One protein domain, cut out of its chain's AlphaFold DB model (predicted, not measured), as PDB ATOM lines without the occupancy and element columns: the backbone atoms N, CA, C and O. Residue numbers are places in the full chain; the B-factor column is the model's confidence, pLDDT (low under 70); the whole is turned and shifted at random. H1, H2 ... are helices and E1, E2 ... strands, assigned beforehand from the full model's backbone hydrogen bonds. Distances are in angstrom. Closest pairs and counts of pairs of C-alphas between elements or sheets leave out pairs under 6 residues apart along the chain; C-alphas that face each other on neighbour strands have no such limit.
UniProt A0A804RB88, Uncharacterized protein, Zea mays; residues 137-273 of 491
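Overview. This is residues 137 to 273 of the 491 residues of an uncharacterized protein of Zea mays (UniProt A0A804RB88). The printed part is wound in stacked turns like a short solenoid: a narrow wall of strands E1, E2 and E3 along one side, a row of helices H2, H4 and H5 along the other. H1 caps the end next to E1, and residues 238 to 239 add a short parallel pairing beside E3; H6 lies near the strands' beginnings. There are 137 residues with six named helices and three named strands, in the order H1 E1 H2 H3 E2 H4 E3 H5 H6; the sheet E1 E2 E3 is parallel. Among the 63 residues in named elements, under half of the printed part, the class is mostly helix. It is compact, with a radius of gyration of the C-alphas of 14.2 A and spans of 42 by 34 by 21 A.

Along the chain. H1, residues 137 to 152, begins at C-alpha (155.766, 138.146, 94.860) and is 22.9 A long. E1 is 158 to 161, H2 169 to 174, H3 177 to 180, E2 184 to 188, H4 197 to 204, 10.4 A, and E3 212 to 214. H5, 223 to 232, is 14.1 A long; H6, 249 to 255, ends at C-alpha (162.927, 118.742, 121.445).

Arrangement. H1 only grazes the sheet; its closest C-alphas to E1, Val 150 and Ala 158, are 6.1 A apart. Across the neighbour strands E1 and E2, N 160 and O 186 are within hydrogen-bond range at 3.0 A, and across the neighbour strands E2 and E3, N 212 and O 185 are within hydrogen-bond range at 3.0 A. E1, H2 H3, E2 and E2, H4, E3 are strand-helix-strand units, parallel neighbour strands with helices between, with right-handed crossovers. H3 only just is on the sheet, with 5 pairs of C-alphas within 10 A, and only grazes it. H2 touches H4, closest C-alphas Val 173 and Glu 203, 6.4 A, at a shallow tilt of 27 degrees, the same way. H4 touches H5, closest C-alphas Pro 197 and Ile 225, 5.6 A, at a shallow tilt of 30 degrees, the same way. H6 is only just not on the sheet, with 4 pairs of C-alphas within 10 A. Every O i to N i+4 pair is within hydrogen-bond range in H1, H2, H4 and H6, and 5 of 6 in H5; H3 is too short for such a pair.

Size, cuts and confidence. The C-alphas of Asp 170 and Thr 271, the two farthest apart, are 42.3 A apart. The printed part has no cut; the link from H5 to H6, 16 residues, is long. Mean pLDDT of the printed part is 90.1, with residues 154 and 223 under 70.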
ATOM      1  N   GLU A 137     154.919 138.889  95.793       79.44
ATOM      2  CA  GLU A 137     155.766 138.146  94.860       79.44
ATOM      3  C   GLU A 137     156.917 137.438  95.582       79.44
ATOM      4  O   GLU A 137     157.103 136.243  95.363       79.44
ATOM      5  N   HIS A 138     157.625 138.116  96.489       82.25
ATOM      6  CA  HIS A 138     158.691 137.510  97.289       82.25
ATOM      7  C   HIS A 138     158.163 136.366  98.169       82.25
ATOM      8  O   HIS A 138     158.673 135.246  98.109       82.25
ATOM      9  N   VAL A 139     157.066 136.595  98.902       85.88
ATOM     10  CA  VAL A 139     156.437 135.543  99.724       85.88
ATOM     11  C   VAL A 139     155.993 134.361  98.855       85.88
ATOM     12  O   VAL A 139     156.206 133.201  99.212       85.88
ATOM     13  N   SER A 140     155.428 134.636  97.676       86.19
ATOM     14  CA  SER A 140     155.032 133.590  96.729       86.19
ATOM     15  C   SER A 140     156.235 132.790  96.227       86.19
ATOM     16  O   SER A 140     156.137 131.570  96.134       86.19
ATOM     17  N   GLN A 141     157.383 133.424  95.973       85.25
ATOM     18  CA  GLN A 141     158.613 132.726  95.582       85.25
ATOM     19  C   GLN A 141     159.121 131.788  96.686       85.25
ATOM     20  O   GLN A 141     159.521 130.659  96.388       85.25
ATOM     21  N   VAL A 142     159.070 132.206  97.956       86.50
ATOM     22  CA  VAL A 142     159.428 131.346  99.102       86.50
ATOM     23  C   VAL A 142     158.506 130.125  99.161       86.50
ATOM     24  O   VAL A 142     158.965 128.983  99.228       86.50
ATOM     25  N   VAL A 143     157.199 130.349  99.035       88.81
ATOM     26  CA  VAL A 143     156.174 129.295  99.023       88.81
ATOM     27  C   VAL A 143     156.338 128.350  97.826       88.81
ATOM     28  O   VAL A 143     156.190 127.134  97.967       88.81
ATOM     29  N   GLU A 144     156.672 128.859  96.641       88.25
ATOM     30  CA  GLU A 144     156.947 128.044  95.452       88.25
ATOM     31  C   GLU A 144     158.219 127.203  95.604       88.25
ATOM     32  O   GLU A 144     158.235 126.024  95.230       88.25
ATOM     33  N   LYS A 145     159.268 127.766  96.206       87.25
ATOM     34  CA  LYS A 145     160.512 127.052  96.508       87.25
ATOM     35  C   LYS A 145     160.272 125.898  97.482       87.25
ATOM     36  O   LYS A 145     160.723 124.780  97.222       87.25
ATOM     37  N   GLU A 146     159.518 126.129  98.556       87.06
ATOM     38  CA  GLU A 146     159.170 125.060  99.501       87.06
ATOM     39  C   GLU A 146     158.234 124.022  98.877       87.06
ATOM     40  O   GLU A 146     158.398 122.821  99.098       87.06
ATOM     41  N   ARG A 147     157.309 124.437  98.003       87.81
ATOM     42  CA  ARG A 147     156.487 123.505  97.213       87.81
ATOM     43  C   ARG A 147     157.354 122.554  96.392       87.81
ATOM     44  O   ARG A 147     157.082 121.353  96.386       87.81
ATOM     45  N   ALA A 148     158.369 123.072  95.702       86.44
ATOM     46  CA  ALA A 148     159.277 122.250  94.907       86.44
ATOM     47  C   ALA A 148     160.038 121.243  95.788       86.44
ATOM     48  O   ALA A 148     160.051 120.052  95.482       86.44
ATOM     49  N   ARG A 149     160.569 121.686  96.937       84.94
ATOM     50  CA  ARG A 149     161.261 120.813  97.905       84.94
ATOM     51  C   ARG A 149     160.373 119.689  98.435       84.94
ATOM     52  O   ARG A 149     160.813 118.547  98.545       84.94
ATOM     53  N   VAL A 150     159.114 119.988  98.748       86.31
ATOM     54  CA  VAL A 150     158.154 118.988  99.242       86.31
ATOM     55  C   VAL A 150     157.830 117.941  98.170       86.31
ATOM     56  O   VAL A 150     157.671 116.767  98.506       86.31
ATOM     57  N   GLN A 151     157.773 118.324  96.888       82.44
ATOM     58  CA  GLN A 151     157.527 117.392  95.776       82.44
ATOM     59  C   GLN A 151     158.682 116.411  95.535       82.44
ATOM     60  O   GLN A 151     158.449 115.304  95.052       82.44
ATOM     61  N   GLU A 152     159.913 116.788  95.884       79.94
ATOM     62  CA  GLU A 152     161.083 115.907  95.794       79.94
ATOM     63  C   GLU A 152     161.138 114.872  96.935       79.94
ATOM     64  O   GLU A 152     161.839 113.862  96.831       79.94
ATOM     65  N   ARG A 153     160.386 115.088  98.023       76.62
ATOM     66  CA  ARG A 153     160.364 114.218  99.208       76.62
ATOM     67  C   ARG A 153     159.305 113.116  99.093       76.62
ATOM     68  O   ARG A 153     158.168 113.346  98.691       76.62
ATOM     69  N   SER A 154     159.649 111.911  99.555       69.62
ATOM     70  CA  SER A 154     158.771 110.731  99.471       69.62
ATOM     71  C   SER A 154     157.500 110.806 100.333       69.62
ATOM     72  O   SER A 154     156.511 110.178  99.969       69.62
ATOM     73  N   ASP A 155     157.517 111.513 101.471       72.12
ATOM     74  CA  ASP A 155     156.367 111.604 102.399       72.12
ATOM     75  C   ASP A 155     155.468 112.827 102.113       72.12
ATOM     76  O   ASP A 155     154.389 112.980 102.679       72.12
ATOM     77  N   SER A 156     155.898 113.727 101.215       80.81
ATOM     78  CA  SER A 156     155.197 114.984 100.887       80.81
ATOM     79  C   SER A 156     154.814 115.839 102.112       80.81
ATOM     80  O   SER A 156     153.927 116.686 102.013       80.81
ATOM     81  N   THR A 157     155.445 115.607 103.266       90.81
ATOM     82  CA  THR A 157     155.253 116.373 104.497       90.81
ATOM     83  C   THR A 157     155.926 117.736 104.354       90.81
ATOM     84  O   THR A 157     157.048 117.835 103.851       90.81
ATOM     85  N   ALA A 158     155.225 118.785 104.781       92.62
ATOM     86  CA  ALA A 158     155.675 120.161 104.635       92.62
ATOM     87  C   ALA A 158     155.945 120.817 105.991       92.62
ATOM     88  O   ALA A 158     155.172 120.663 106.939       92.62
ATOM     89  N   TRP A 159     157.029 121.580 106.033       94.31
ATOM     90  CA  TRP A 159     157.411 122.479 107.111       94.31
ATOM     91  C   TRP A 159     157.692 123.825 106.462       94.31
ATOM     92  O   TRP A 159     158.487 123.878 105.525       94.31
ATOM     93  N   LEU A 160     156.996 124.874 106.891       94.94
ATOM     94  CA  LEU A 160     157.105 126.194 106.277       94.94
ATOM     95  C   LEU A 160     157.691 127.194 107.258       94.94
ATOM     96  O   LEU A 160     157.089 127.455 108.298       94.94
ATOM     97  N   GLU A 161     158.822 127.764 106.859       93.75
ATOM     98  CA  GLU A 161     159.458 128.911 107.501       93.75
ATOM     99  C   GLU A 161     159.038 130.176 106.752       93.75
ATOM    100  O   GLU A 161     159.500 130.428 105.638       93.75
ATOM    101  N   LEU A 162     158.095 130.923 107.325       94.38
ATOM    102  CA  LEU A 162     157.578 132.183 106.789       94.38
ATOM    103  C   LEU A 162     157.728 133.307 107.825       94.38
ATOM    104  O   LEU A 162     156.845 134.153 107.953       94.38
ATOM    105  N   GLU A 163     158.806 133.284 108.603       92.56
ATOM    106  CA  GLU A 163     159.110 134.302 109.608       92.56
ATOM    107  C   GLU A 163     159.598 135.611 108.978       92.56
ATOM    108  O   GLU A 163     160.278 135.596 107.955       92.56
ATOM    109  N   GLU A 164     159.200 136.740 109.567       88.62
ATOM    110  CA  GLU A 164     159.675 138.092 109.229       88.62
ATOM    111  C   GLU A 164     159.502 138.502 107.750       88.62
ATOM    112  O   GLU A 164     160.112 139.447 107.263       88.62
ATOM    113  N   LEU A 165     158.588 137.852 107.023       88.56
ATOM    114  CA  LEU A 165     158.299 138.144 105.612       88.56
ATOM    115  C   LEU A 165     157.289 139.287 105.411       88.56
ATOM    116  O   LEU A 165     156.831 139.544 104.295       88.56
ATOM    117  N   GLY A 166     156.870 139.947 106.492       87.88
ATOM    118  CA  GLY A 166     155.890 141.029 106.447       87.88
ATOM    119  C   GLY A 166     154.487 140.603 105.996       87.88
ATOM    120  O   GLY A 166     153.732 141.457 105.532       87.88
ATOM    121  N   ILE A 167     154.124 139.324 106.145       92.19
ATOM    122  CA  ILE A 167     152.838 138.753 105.714       92.19
ATOM    123  C   ILE A 167     151.686 139.401 106.487       92.19
ATOM    124  O   ILE A 167     151.643 139.352 107.718       92.19
ATOM    125  N   ASP A 168     150.728 139.984 105.768       93.44
ATOM    126  CA  ASP A 168     149.468 140.469 106.335       93.44
ATOM    127  C   ASP A 168     148.324 139.441 106.199       93.44
ATOM    128  O   ASP A 168     148.484 138.352 105.637       93.44
ATOM    129  N   ASP A 169     147.150 139.775 106.743       93.88
ATOM    130  CA  ASP A 169     146.001 138.865 106.762       93.88
ATOM    131  C   ASP A 169     145.507 138.477 105.352       93.88
ATOM    132  O   ASP A 169     145.029 137.360 105.155       93.88
ATOM    133  N   ASP A 170     145.595 139.380 104.368       93.50
ATOM    134  CA  ASP A 170     145.115 139.127 103.005       93.50
ATOM    135  C   ASP A 170     146.133 138.297 102.210       93.50
ATOM    136  O   ASP A 170     145.747 137.398 101.456       93.50
ATOM    137  N   MET A 171     147.431 138.530 102.433       94.31
ATOM    138  CA  MET A 171     148.510 137.695 101.907       94.31
ATOM    139  C   MET A 171     148.390 136.260 102.427       94.31
ATOM    140  O   MET A 171     148.415 135.331 101.625       94.31
ATOM    141  N   LEU A 172     148.174 136.060 103.735       94.94
ATOM    142  CA  LEU A 172     147.997 134.724 104.325       94.94
ATOM    143  C   LEU A 172     146.840 133.950 103.669       94.94
ATOM    144  O   LEU A 172     146.973 132.759 103.385       94.94
ATOM    145  N   VAL A 173     145.721 134.626 103.387       94.88
ATOM    146  CA  VAL A 173     144.583 134.034 102.665       94.88
ATOM    147  C   VAL A 173     144.955 133.702 101.217       94.88
ATOM    148  O   VAL A 173     144.599 132.630 100.724       94.88
ATOM    149  N   ALA A 174     145.684 134.588 100.534       93.62
ATOM    150  CA  ALA A 174     146.121 134.378  99.154       93.62
ATOM    151  C   ALA A 174     147.100 133.200  99.004       93.62
ATOM    152  O   ALA A 174     147.117 132.556  97.953       93.62
ATOM    153  N   LEU A 175     147.871 132.886 100.049       92.75
ATOM    154  CA  LEU A 175     148.796 131.754 100.056       92.75
ATOM    155  C   LEU A 175     148.106 130.389 100.010       92.75
ATOM    156  O   LEU A 175     148.783 129.414  99.694       92.75
ATOM    157  N   ASP A 176     146.814 130.287 100.345       91.44
ATOM    158  CA  ASP A 176     146.019 129.044 100.357       91.44
ATOM    159  C   ASP A 176     146.826 127.816 100.825       91.44
ATOM    160  O   ASP A 176     146.976 126.810 100.119       91.44
ATOM    161  N   LEU A 177     147.408 127.929 102.026       93.56
ATOM    162  CA  LEU A 177     148.387 126.974 102.560       93.56
ATOM    163  C   LEU A 177     147.882 125.529 102.518       93.56
ATOM    164  O   LEU A 177     148.659 124.612 102.285       93.56
ATOM    165  N   SER A 178     146.577 125.315 102.688       93.19
ATOM    166  CA  SER A 178     145.972 123.982 102.682       93.19
ATOM    167  C   SER A 178     145.930 123.316 101.305       93.19
ATOM    168  O   SER A 178     146.176 122.113 101.204       93.19
ATOM    169  N   ALA A 179     145.648 124.074 100.240       91.69
ATOM    170  CA  ALA A 179     145.708 123.561  98.873       91.69
ATOM    171  C   ALA A 179     147.162 123.369  98.437       91.69
ATOM    172  O   ALA A 179     147.508 122.417  97.734       91.69
ATOM    173  N   ASN A 180     148.017 124.280  98.894       91.00
ATOM    174  CA  ASN A 180     149.412 124.330  98.535       91.00
ATOM    175  C   ASN A 180     150.256 123.270  99.268       91.00
ATOM    176  O   ASN A 180     151.162 122.708  98.648       91.00
ATOM    177  N   PHE A 181     149.929 122.950 100.520       93.19
ATOM    178  CA  PHE A 181     150.633 122.010 101.396       93.19
ATOM    179  C   PHE A 181     149.634 121.170 102.214       93.19
ATOM    180  O   PHE A 181     149.457 121.378 103.416       93.19
ATOM    181  N   PRO A 182     148.988 120.161 101.602       91.06
ATOM    182  CA  PRO A 182     147.961 119.358 102.276       91.06
ATOM    183  C   PRO A 182     148.489 118.550 103.476       91.06
ATOM    184  O   PRO A 182     147.707 118.125 104.327       91.06
ATOM    185  N   ASN A 183     149.810 118.341 103.557       92.31
ATOM    186  CA  ASN A 183     150.492 117.670 104.667       92.31
ATOM    187  C   ASN A 183     151.390 118.623 105.475       92.31
ATOM    188  O   ASN A 183     152.477 118.232 105.898       92.31
ATOM    189  N   LEU A 184     150.963 119.873 105.661       95.06
ATOM    190  CA  LEU A 184     151.660 120.836 106.512       95.06
ATOM    191  C   LEU A 184     151.630 120.391 107.980       95.06
ATOM    192  O   LEU A 184     150.552 120.269 108.566       95.06
ATOM    193  N   VAL A 185     152.808 120.142 108.556       95.38
ATOM    194  CA  VAL A 185     152.970 119.714 109.959       95.38
ATOM    195  C   VAL A 185     153.498 120.828 110.852       95.38
ATOM    196  O   VAL A 185     153.218 120.824 112.046       95.38
ATOM    197  N   ALA A 186     154.203 121.803 110.295       96.81
ATOM    198  CA  ALA A 186     154.766 122.915 111.042       96.81
ATOM    199  C   ALA A 186     154.685 124.195 110.212       96.81
ATOM    200  O   ALA A 186     154.989 124.180 109.017       96.81
ATOM    201  N   LEU A 187     154.239 125.273 110.850       97.44
ATOM    202  CA  LEU A 187     154.077 126.580 110.231       97.44
ATOM    203  C   LEU A 187     154.656 127.648 111.150       97.44
ATOM    204  O   LEU A 187     154.104 127.916 112.220       97.44
ATOM    205  N   ASN A 188     155.749 128.257 110.714       96.62
ATOM    206  CA  ASN A 188     156.338 129.404 111.372       96.62
ATOM    207  C   ASN A 188     155.909 130.684 110.652       96.62
ATOM    208  O   ASN A 188     156.174 130.858 109.467       96.62
ATOM    209  N   LEU A 189     155.197 131.545 111.370       96.31
ATOM    210  CA  LEU A 189     154.740 132.865 110.938       96.31
ATOM    211  C   LEU A 189     155.232 133.943 111.918       96.31
ATOM    212  O   LEU A 189     154.594 134.991 112.037       96.31
ATOM    213  N   TRP A 190     156.329 133.699 112.637       94.06
ATOM    214  CA  TRP A 190     156.910 134.639 113.598       94.06
ATOM    215  C   TRP A 190     157.174 136.014 112.960       94.06
ATOM    216  O   TRP A 190     157.608 136.086 111.816       94.06
ATOM    217  N   GLY A 191     156.890 137.108 113.671       89.06
ATOM    218  CA  GLY A 191     157.333 138.451 113.263       89.06
ATOM    219  C   GLY A 191     156.631 139.007 112.020       89.06
ATOM    220  O   GLY A 191     157.213 139.778 111.262       89.06
ATOM    221  N   ASN A 192     155.384 138.604 111.769       93.62
ATOM    222  CA  ASN A 192     154.596 139.071 110.628       93.62
ATOM    223  C   ASN A 192     153.557 140.137 111.026       93.62
ATOM    224  O   ASN A 192     153.443 140.567 112.174       93.62
ATOM    225  N   LYS A 193     152.775 140.607 110.048       91.94
ATOM    226  CA  LYS A 193     151.835 141.731 110.187       91.94
ATOM    227  C   LYS A 193     150.381 141.269 110.357       91.94
ATOM    228  O   LYS A 193     149.463 142.022 110.026       91.94
ATOM    229  N   LEU A 194     150.161 140.065 110.889       94.06
ATOM    230  CA  LEU A 194     148.830 139.481 111.091       94.06
ATOM    231  C   LEU A 194     148.068 140.217 112.198       94.06
ATOM    232  O   LEU A 194     148.614 140.463 113.274       94.06
ATOM    233  N   ARG A 195     146.799 140.562 111.959       92.62
ATOM    234  CA  ARG A 195     145.979 141.384 112.871       92.62
ATOM    235  C   ARG A 195     144.600 140.808 113.145       92.62
ATOM    236  O   ARG A 195     144.049 141.108 114.201       92.62
ATOM    237  N   ASP A 196     144.033 140.041 112.218       92.50
ATOM    238  CA  ASP A 196     142.647 139.567 112.262       92.50
ATOM    239  C   ASP A 196     142.591 138.103 112.754       92.50
ATOM    240  O   ASP A 196     142.901 137.179 111.990       92.50
ATOM    241  N   PRO A 197     142.200 137.848 114.022       92.38
ATOM    242  CA  PRO A 197     142.185 136.498 114.579       92.38
ATOM    243  C   PRO A 197     141.255 135.550 113.825       92.38
ATOM    244  O   PRO A 197     141.545 134.359 113.707       92.38
ATOM    245  N   GLU A 198     140.125 136.051 113.326       91.75
ATOM    246  CA  GLU A 198     139.152 135.262 112.588       91.75
ATOM    247  C   GLU A 198     139.712 134.801 111.240       91.75
ATOM    248  O   GLU A 198     139.612 133.607 110.934       91.75
ATOM    249  N   LYS A 199     140.338 135.700 110.467       93.56
ATOM    250  CA  LYS A 199     140.989 135.351 109.190       93.56
ATOM    251  C   LYS A 199     142.139 134.369 109.393       93.56
ATOM    252  O   LYS A 199     142.167 133.322 108.744       93.56
ATOM    253  N   VAL A 200     143.039 134.664 110.335       94.25
ATOM    254  CA  VAL A 200     144.194 133.810 110.651       94.25
ATOM    255  C   VAL A 200     143.726 132.404 111.026       94.25
ATOM    256  O   VAL A 200     144.157 131.412 110.439       94.25
ATOM    257  N   MET A 201     142.759 132.295 111.942       94.38
ATOM    258  CA  MET A 201     142.235 130.994 112.358       94.38
ATOM    259  C   MET A 201     141.449 130.278 111.262       94.38
ATOM    260  O   MET A 201     141.448 129.045 111.233       94.38
ATOM    261  N   GLN A 202     140.764 131.002 110.374       93.19
ATOM    262  CA  GLN A 202     140.069 130.403 109.236       93.19
ATOM    263  C   GLN A 202     141.048 129.704 108.289       93.19
ATOM    264  O   GLN A 202     140.738 128.601 107.840       93.19
ATOM    265  N   GLU A 203     142.214 130.294 108.019       94.62
ATOM    266  CA  GLU A 203     143.243 129.673 107.179       94.62
ATOM    267  C   GLU A 203     143.969 128.534 107.896       94.62
ATOM    268  O   GLU A 203     144.058 127.422 107.368       94.62
ATOM    269  N   ILE A 204     144.402 128.747 109.141       95.00
ATOM    270  CA  ILE A 204     145.146 127.733 109.901       95.00
ATOM    271  C   ILE A 204     144.300 126.471 110.130       95.00
ATOM    272  O   ILE A 204     144.807 125.357 110.004       95.00
ATOM    273  N   ARG A 205     142.987 126.596 110.380       94.75
ATOM    274  CA  ARG A 205     142.085 125.436 110.556       94.75
ATOM    275  C   ARG A 205     141.983 124.532 109.331       94.75
ATOM    276  O   ARG A 205     141.625 123.364 109.478       94.75
ATOM    277  N   LYS A 206     142.282 125.039 108.131       94.62
ATOM    278  CA  LYS A 206     142.319 124.206 106.921       94.62
ATOM    279  C   LYS A 206     143.525 123.257 106.927       94.62
ATOM    280  O   LYS A 206     143.471 122.194 106.312       94.62
ATOM    281  N   CYS A 207     144.586 123.592 107.664       94.06
ATOM    282  CA  CYS A 207     145.803 122.793 107.804       94.06
ATOM    283  C   CYS A 207     145.616 121.688 108.860       94.06
ATOM    284  O   CYS A 207     146.176 121.718 109.950       94.06
ATOM    285  N   THR A 208     144.798 120.685 108.542       91.44
ATOM    286  CA  THR A 208     144.344 119.659 109.510       91.44
ATOM    287  C   THR A 208     145.436 118.756 110.103       91.44
ATOM    288  O   THR A 208     145.177 118.075 111.095       91.44
ATOM    289  N   LYS A 209     146.641 118.728 109.516       93.44
ATOM    290  CA  LYS A 209     147.786 117.933 109.991       93.44
ATOM    291  C   LYS A 209     148.794 118.733 110.823       93.44
ATOM    292  O   LYS A 209     149.816 118.174 111.212       93.44
ATOM    293  N   LEU A 210     148.503 120.004 111.104       95.75
ATOM    294  CA  LEU A 210     149.418 120.895 111.802       95.75
ATOM    295  C   LEU A 210     149.702 120.403 113.231       95.75
ATOM    296  O   LEU A 210     148.784 120.151 114.015       95.75
ATOM    297  N   LYS A 211     150.989 120.273 113.546       96.38
ATOM    298  CA  LYS A 211     151.555 119.861 114.836       96.38
ATOM    299  C   LYS A 211     152.241 121.011 115.562       96.38
ATOM    300  O   LYS A 211     152.161 121.050 116.787       96.38
ATOM    301  N   ALA A 212     152.842 121.949 114.831       97.44
ATOM    302  CA  ALA A 212     153.455 123.148 115.392       97.44
ATOM    303  C   ALA A 212     153.013 124.428 114.680       97.44
ATOM    304  O   ALA A 212     152.852 124.449 113.459       97.44
ATOM    305  N   LEU A 213     152.837 125.490 115.464       97.56
ATOM    306  CA  LEU A 213     152.474 126.819 114.990       97.56
ATOM    307  C   LEU A 213     153.230 127.883 115.790       97.56
ATOM    308  O   LEU A 213     153.126 127.902 117.018       97.56
ATOM    309  N   TRP A 214     153.905 128.796 115.097       96.88
ATOM    310  CA  TRP A 214     154.515 129.984 115.695       96.88
ATOM    311  C   TRP A 214     153.874 131.247 115.124       96.88
ATOM    312  O   TRP A 214     153.919 131.488 113.923       96.88
ATOM    313  N   LEU A 215     153.255 132.032 116.001       95.25
ATOM    314  CA  LEU A 215     152.635 133.334 115.739       95.25
ATOM    315  C   LEU A 215     153.268 134.446 116.590       95.25
ATOM    316  O   LEU A 215     152.723 135.545 116.646       95.25
ATOM    317  N   ASN A 216     154.382 134.161 117.274       90.38
ATOM    318  CA  ASN A 216     155.151 135.122 118.072       90.38
ATOM    319  C   ASN A 216     155.391 136.428 117.301       90.38
ATOM    320  O   ASN A 216     155.476 136.413 116.073       90.38
ATOM    321  N   GLU A 217     155.454 137.554 118.014       88.62
ATOM    322  CA  GLU A 217     155.704 138.878 117.419       88.62
ATOM    323  C   GLU A 217     154.721 139.274 116.293       88.62
ATOM    324  O   GLU A 217     155.062 140.023 115.385       88.62
ATOM    325  N   ASN A 218     153.470 138.790 116.342       90.06
ATOM    326  CA  ASN A 218     152.395 139.277 115.474       90.06
ATOM    327  C   ASN A 218     151.375 140.124 116.256       90.06
ATOM    328  O   ASN A 218     150.967 139.727 117.354       90.06
ATOM    329  N   PRO A 219     150.840 141.213 115.667       89.06
ATOM    330  CA  PRO A 219     149.794 142.033 116.291       89.06
ATOM    331  C   PRO A 219     148.518 141.274 116.698       89.06
ATOM    332  O   PRO A 219     147.759 141.755 117.539       89.06
ATOM    333  N   VAL A 220     148.256 140.113 116.092       90.12
ATOM    334  CA  VAL A 220     147.093 139.259 116.374       90.12
ATOM    335  C   VAL A 220     147.137 138.608 117.767       90.12
ATOM    336  O   VAL A 220     146.103 138.147 118.262       90.12
ATOM    337  N   LEU A 221     148.310 138.543 118.410       85.88
ATOM    338  CA  LEU A 221     148.483 137.830 119.674       85.88
ATOM    339  C   LEU A 221     147.712 138.464 120.841       85.88
ATOM    340  O   LEU A 221     147.702 139.674 121.060       85.88
ATOM    341  N   GLY A 222     147.059 137.603 121.626       74.00
ATOM    342  CA  GLY A 222     146.243 137.964 122.783       74.00
ATOM    343  C   GLY A 222     145.234 136.868 123.148       74.00
ATOM    344  O   GLY A 222     145.007 135.922 122.397       74.00
ATOM    345  N   LYS A 223     144.535 137.021 124.284       64.88
ATOM    346  CA  LYS A 223     143.668 135.964 124.865       64.88
ATOM    347  C   LYS A 223     142.582 135.402 123.931       64.88
ATOM    348  O   LYS A 223     142.073 134.311 124.187       64.88
ATOM    349  N   SER A 224     142.171 136.154 122.908       78.62
ATOM    350  CA  SER A 224     141.140 135.720 121.956       78.62
ATOM    351  C   SER A 224     141.660 134.640 121.001       78.62
ATOM    352  O   SER A 224     141.002 133.609 120.838       78.62
ATOM    353  N   ILE A 225     142.850 134.843 120.414       87.88
ATOM    354  CA  ILE A 225     143.414 133.900 119.442       87.88
ATOM    355  C   ILE A 225     143.920 132.628 120.118       87.88
ATOM    356  O   ILE A 225     143.629 131.544 119.623       87.88
ATOM    357  N   ASP A 226     144.544 132.728 121.296       86.56
ATOM    358  CA  ASP A 226     145.064 131.558 122.018       86.56
ATOM    359  C   ASP A 226     143.955 130.539 122.284       86.56
ATOM    360  O   ASP A 226     144.075 129.351 121.988       86.56
ATOM    361  N   LYS A 227     142.806 131.021 122.770       87.00
ATOM    362  CA  LYS A 227     141.637 130.170 122.978       87.00
ATOM    363  C   LYS A 227     141.151 129.553 121.665       87.00
ATOM    364  O   LYS A 227     140.832 128.368 121.633       87.00
ATOM    365  N   ALA A 228     141.095 130.331 120.586       90.19
ATOM    366  CA  ALA A 228     140.654 129.838 119.285       90.19
ATOM    367  C   ALA A 228     141.597 128.770 118.699       90.19
ATOM    368  O   ALA A 228     141.106 127.841 118.050       90.19
ATOM    369  N   VAL A 229     142.905 128.891 118.946       91.62
ATOM    370  CA  VAL A 229     143.945 127.907 118.615       91.62
ATOM    371  C   VAL A 229     143.716 126.621 119.405       91.62
ATOM    372  O   VAL A 229     143.525 125.566 118.798       91.62
ATOM    373  N   PHE A 230     143.638 126.703 120.738       87.88
ATOM    374  CA  PHE A 230     143.464 125.529 121.599       87.88
ATOM    375  C   PHE A 230     142.132 124.799 121.371       87.88
ATOM    376  O   PHE A 230     142.100 123.568 121.382       87.88
ATOM    377  N   ASP A 231     141.042 125.533 121.126       87.00
ATOM    378  CA  ASP A 231     139.723 124.953 120.841       87.00
ATOM    379  C   ASP A 231     139.626 124.424 119.395       87.00
ATOM    380  O   ASP A 231     138.852 123.507 119.110       87.00
ATOM    381  N   GLY A 232     140.377 125.020 118.461       86.69
ATOM    382  CA  GLY A 232     140.234 124.800 117.022       86.69
ATOM    383  C   GLY A 232     141.197 123.786 116.405       86.69
ATOM    384  O   GLY A 232     140.870 123.233 115.356       86.69
ATOM    385  N   LEU A 233     142.358 123.538 117.020       91.25
ATOM    386  CA  LEU A 233     143.434 122.716 116.452       91.25
ATOM    387  C   LEU A 233     143.730 121.511 117.353       91.25
ATOM    388  O   LEU A 233     144.667 121.493 118.146       91.25
ATOM    389  N   SER A 234     142.916 120.465 117.217       86.31
ATOM    390  CA  SER A 234     142.940 119.292 118.104       86.31
ATOM    391  C   SER A 234     144.214 118.437 118.033       86.31
ATOM    392  O   SER A 234     144.437 117.626 118.934       86.31
ATOM    393  N   GLY A 235     145.021 118.598 116.980       90.94
ATOM    394  CA  GLY A 235     146.283 117.885 116.767       90.94
ATOM    395  C   GLY A 235     147.544 118.698 117.068       90.94
ATOM    396  O   GLY A 235     148.630 118.137 116.941       90.94
ATOM    397  N   LEU A 236     147.407 119.974 117.450       96.19
ATOM    398  CA  LEU A 236     148.528 120.886 117.666       96.19
ATOM    399  C   LEU A 236     149.260 120.535 118.961       96.19
ATOM    400  O   LEU A 236     148.672 120.605 120.038       96.19
ATOM    401  N   GLU A 237     150.532 120.172 118.864       96.44
ATOM    402  CA  GLU A 237     151.379 119.764 119.987       96.44
ATOM    403  C   GLU A 237     152.263 120.906 120.501       96.44
ATOM    404  O   GLU A 237     152.508 120.974 121.706       96.44
ATOM    405  N   ILE A 238     152.678 121.819 119.615       96.88
ATOM    406  CA  ILE A 238     153.473 123.009 119.945       96.88
ATOM    407  C   ILE A 238     152.760 124.269 119.446       96.88
ATOM    408  O   ILE A 238     152.372 124.360 118.283       96.88
ATOM    409  N   TYR A 239     152.615 125.260 120.321       95.88
ATOM    410  CA  TYR A 239     152.116 126.589 119.979       95.88
ATOM    411  C   TYR A 239     153.033 127.638 120.593       95.88
ATOM    412  O   TYR A 239     153.226 127.624 121.806       95.88
ATOM    413  N   ASN A 240     153.599 128.527 119.774       93.56
ATOM    414  CA  ASN A 240     154.503 129.591 120.224       93.56
ATOM    415  C   ASN A 240     155.628 129.051 121.118       93.56
ATOM    416  O   ASN A 240     155.879 129.549 122.209       93.56
ATOM    417  N   SER A 241     156.270 127.971 120.664       91.56
ATOM    418  CA  SER A 241     157.319 127.249 121.401       91.56
ATOM    419  C   SER A 241     156.890 126.582 122.717       91.56
ATOM    420  O   SER A 241     157.728 125.940 123.347       91.56
ATOM    421  N   HIS A 242     155.612 126.637 123.101       94.12
ATOM    422  CA  HIS A 242     155.068 125.964 124.280       94.12
ATOM    423  C   HIS A 242     154.360 124.652 123.941       94.12
ATOM    424  O   HIS A 242     153.719 124.515 122.896       94.12
ATOM    425  N   PHE A 243     154.425 123.691 124.859       95.25
ATOM    426  CA  PHE A 243     153.694 122.435 124.752       95.25
ATOM    427  C   PHE A 243     152.213 122.667 125.033       95.25
ATOM    428  O   PHE A 243     151.825 123.264 126.039       95.25
ATOM    429  N   THR A 244     151.357 122.144 124.163       94.38
ATOM    430  CA  THR A 244     149.918 122.118 124.425       94.38
ATOM    431  C   THR A 244     149.554 120.903 125.285       94.38
ATOM    432  O   THR A 244     150.334 119.967 125.467       94.38
ATOM    433  N   SER A 245     148.299 120.829 125.736       90.75
ATOM    434  CA  SER A 245     147.759 119.617 126.385       90.75
ATOM    435  C   SER A 245     147.755 118.360 125.495       90.75
ATOM    436  O   SER A 245     147.415 117.274 125.970       90.75
ATOM    437  N   LYS A 246     148.070 118.503 124.202       93.00
ATOM    438  CA  LYS A 246     148.143 117.422 123.213       93.00
ATOM    439  C   LYS A 246     149.572 117.006 122.885       93.00
ATOM    440  O   LYS A 246     149.724 116.068 122.108       93.00
ATOM    441  N   ALA A 247     150.579 117.665 123.462       94.88
ATOM    442  CA  ALA A 247     151.978 117.327 123.251       94.88
ATOM    443  C   ALA A 247     152.243 115.835 123.503       94.88
ATOM    444  O   ALA A 247     151.858 115.279 124.536       94.88
ATOM    445  N   GLY A 248     152.881 115.187 122.533       93.88
ATOM    446  CA  GLY A 248     153.128 113.755 122.494       93.88
ATOM    447  C   GLY A 248     154.476 113.440 121.856       93.88
ATOM    448  O   GLY A 248     155.479 114.097 122.132       93.88
ATOM    449  N   GLU A 249     154.509 112.398 121.024       94.12
ATOM    450  CA  GLU A 249     155.730 111.952 120.340       94.12
ATOM    451  C   GLU A 249     156.298 113.036 119.414       94.12
ATOM    452  O   GLU A 249     157.511 113.178 119.327       94.12
ATOM    453  N   TRP A 250     155.461 113.835 118.748       95.00
ATOM    454  CA  TRP A 250     155.959 114.823 117.792       95.00
ATOM    455  C   TRP A 250     156.662 115.984 118.502       95.00
ATOM    456  O   TRP A 250     157.797 116.305 118.157       95.00
ATOM    457  N   ALA A 251     156.044 116.559 119.541       95.62
ATOM    458  CA  ALA A 251     156.671 117.624 120.329       95.62
ATOM    459  C   ALA A 251     157.958 117.159 121.020       95.62
ATOM    460  O   ALA A 251     158.952 117.882 121.038       95.62
ATOM    461  N   LEU A 252     157.965 115.930 121.546       94.62
ATOM    462  CA  LEU A 252     159.175 115.362 122.131       94.62
ATOM    463  C   LEU A 252     160.259 115.118 121.070       94.62
ATOM    464  O   LEU A 252     161.428 115.367 121.334       94.62
ATOM    465  N   GLY A 253     159.877 114.652 119.878       93.94
ATOM    466  CA  GLY A 253     160.788 114.461 118.752       93.94
ATOM    467  C   GLY A 253     161.414 115.769 118.267       93.94
ATOM    468  O   GLY A 253     162.592 115.771 117.931       93.94
ATOM    469  N   PHE A 254     160.667 116.874 118.296       94.00
ATOM    470  CA  PHE A 254     161.196 118.213 118.027       94.00
ATOM    471  C   PHE A 254     162.261 118.623 119.062       94.00
ATOM    472  O   PHE A 254     163.373 118.982 118.698       94.00
ATOM    473  N   CYS A 255     161.973 118.466 120.358       94.12
ATOM    474  CA  CYS A 255     162.927 118.742 121.445       94.12
ATOM    475  C   CYS A 255     164.145 117.797 121.492       94.12
ATOM    476  O   CYS A 255     165.126 118.080 122.177       94.12
ATOM    477  N   ALA A 256     164.062 116.650 120.818       91.00
ATOM    478  CA  ALA A 256     165.115 115.643 120.739       91.00
ATOM    479  C   ALA A 256     165.886 115.681 119.407       91.00
ATOM    480  O   ALA A 256     166.631 114.744 119.125       91.00
ATOM    481  N   ASP A 257     165.671 116.714 118.581       89.56
ATOM    482  CA  ASP A 257     166.300 116.887 117.263       89.56
ATOM    483  C   ASP A 257     166.053 115.706 116.293       89.56
ATOM    484  O   ASP A 257     166.861 115.356 115.436       89.56
ATOM    485  N   ILE A 258     164.904 115.035 116.440       89.44
ATOM    486  CA  ILE A 258     164.443 113.979 115.523       89.44
ATOM    487  C   ILE A 258     163.665 114.595 114.354       89.44
ATOM    488  O   ILE A 258     163.718 114.097 113.225       89.44
ATOM    489  N   VAL A 259     162.909 115.659 114.641       90.06
ATOM    490  CA  VAL A 259     162.018 116.341 113.698       90.06
ATOM    491  C   VAL A 259     162.398 117.811 113.612       90.06
ATOM    492  O   VAL A 259     162.496 118.480 114.634       90.06
ATOM    493  N   GLY A 260     162.524 118.319 112.390       89.88
ATOM    494  CA  GLY A 260     162.806 119.726 112.113       89.88
ATOM    495  C   GLY A 260     162.564 120.062 110.643       89.88
ATOM    496  O   GLY A 260     162.105 119.209 109.880       89.88
ATOM    497  N   ALA A 261     162.896 121.283 110.221       87.00
ATOM    498  CA  ALA A 261     162.699 121.746 108.841       87.00
ATOM    499  C   ALA A 261     163.414 120.867 107.786       87.00
ATOM    500  O   ALA A 261     162.888 120.607 106.693       87.00
ATOM    501  N   ASP A 262     164.589 120.338 108.140       84.62
ATOM    502  CA  ASP A 262     165.375 119.446 107.281       84.62
ATOM    503  C   ASP A 262     164.797 118.028 107.198       84.62
ATOM    504  O   ASP A 262     164.902 117.374 106.154       84.62
ATOM    505  N   ASN A 263     164.123 117.580 108.260       86.56
ATOM    506  CA  ASN A 263     163.501 116.261 108.362       86.56
ATOM    507  C   ASN A 263     162.061 116.347 108.903       86.56
ATOM    508  O   ASN A 263     161.783 115.899 110.021       86.56
ATOM    509  N   PRO A 264     161.117 116.938 108.149       88.69
ATOM    510  CA  PRO A 264     159.763 117.090 108.637       88.69
ATOM    511  C   PRO A 264     158.999 115.790 108.422       88.69
ATOM    512  O   PRO A 264     158.912 115.266 107.310       88.69
ATOM    513  N   CYS A 265     158.409 115.279 109.495       86.19
ATOM    514  CA  CYS A 265     157.607 114.066 109.467       86.19
ATOM    515  C   CYS A 265     156.232 114.306 110.091       86.19
ATOM    516  O   CYS A 265     156.069 115.105 111.016       86.19
ATOM    517  N   SER A 266     155.232 113.576 109.603       82.50
ATOM    518  CA  SER A 266     153.866 113.625 110.140       82.50
ATOM    519  C   SER A 266     153.691 112.823 111.432       82.50
ATOM    520  O   SER A 266     152.790 113.100 112.227       82.50
ATOM    521  N   SER A 267     154.576 111.858 111.667       84.56
ATOM    522  CA  SER A 267     154.616 111.009 112.853       84.56
ATOM    523  C   SER A 267     156.051 110.583 113.133       84.56
ATOM    524  O   SER A 267     156.787 110.289 112.193       84.56
ATOM    525  N   VAL A 268     156.418 110.493 114.409       82.50
ATOM    526  CA  VAL A 268     157.730 109.992 114.838       82.50
ATOM    527  C   VAL A 268     157.614 108.499 115.122       82.50
ATOM    528  O   VAL A 268     156.756 108.079 115.895       82.50
ATOM    529  N   GLU A 269     158.464 107.678 114.510       82.25
ATOM    530  CA  GLU A 269     158.502 106.250 114.830       82.25
ATOM    531  C   GLU A 269     158.981 106.042 116.272       82.25
ATOM    532  O   GLU A 269     160.078 106.470 116.636       82.25
ATOM    533  N   SER A 270     158.203 105.325 117.095       75.75
ATOM    534  CA  SER A 270     158.538 105.145 118.516       75.75
ATOM    535  C   SER A 270     159.913 104.496 118.761       75.75
ATOM    536  O   SER A 270     160.441 104.587 119.866       75.75
ATOM    537  N   THR A 271     160.489 103.809 117.770       77.75
ATOM    538  CA  THR A 271     161.829 103.201 117.835       77.75
ATOM    539  C   THR A 271     162.960 104.226 117.867       77.75
ATOM    540  O   THR A 271     164.011 103.923 118.427       77.75
ATOM    541  N   LEU A 272     162.754 105.431 117.322       85.00
ATOM    542  CA  LEU A 272     163.775 106.486 117.263       85.00
ATOM    543  C   LEU A 272     164.116 107.041 118.652       85.00
ATOM    544  O   LEU A 272     165.267 107.379 118.917       85.00
ATOM    545  N   PHE A 273     163.150 107.036 119.574       87.62
ATOM    546  CA  PHE A 273     163.352 107.450 120.967       87.62
ATOM    547  C   PHE A 273     164.323 106.546 121.739       87.62
ATOM    548  O   PHE A 273     164.937 106.979 122.713       87.62
TER     549      PHE A 273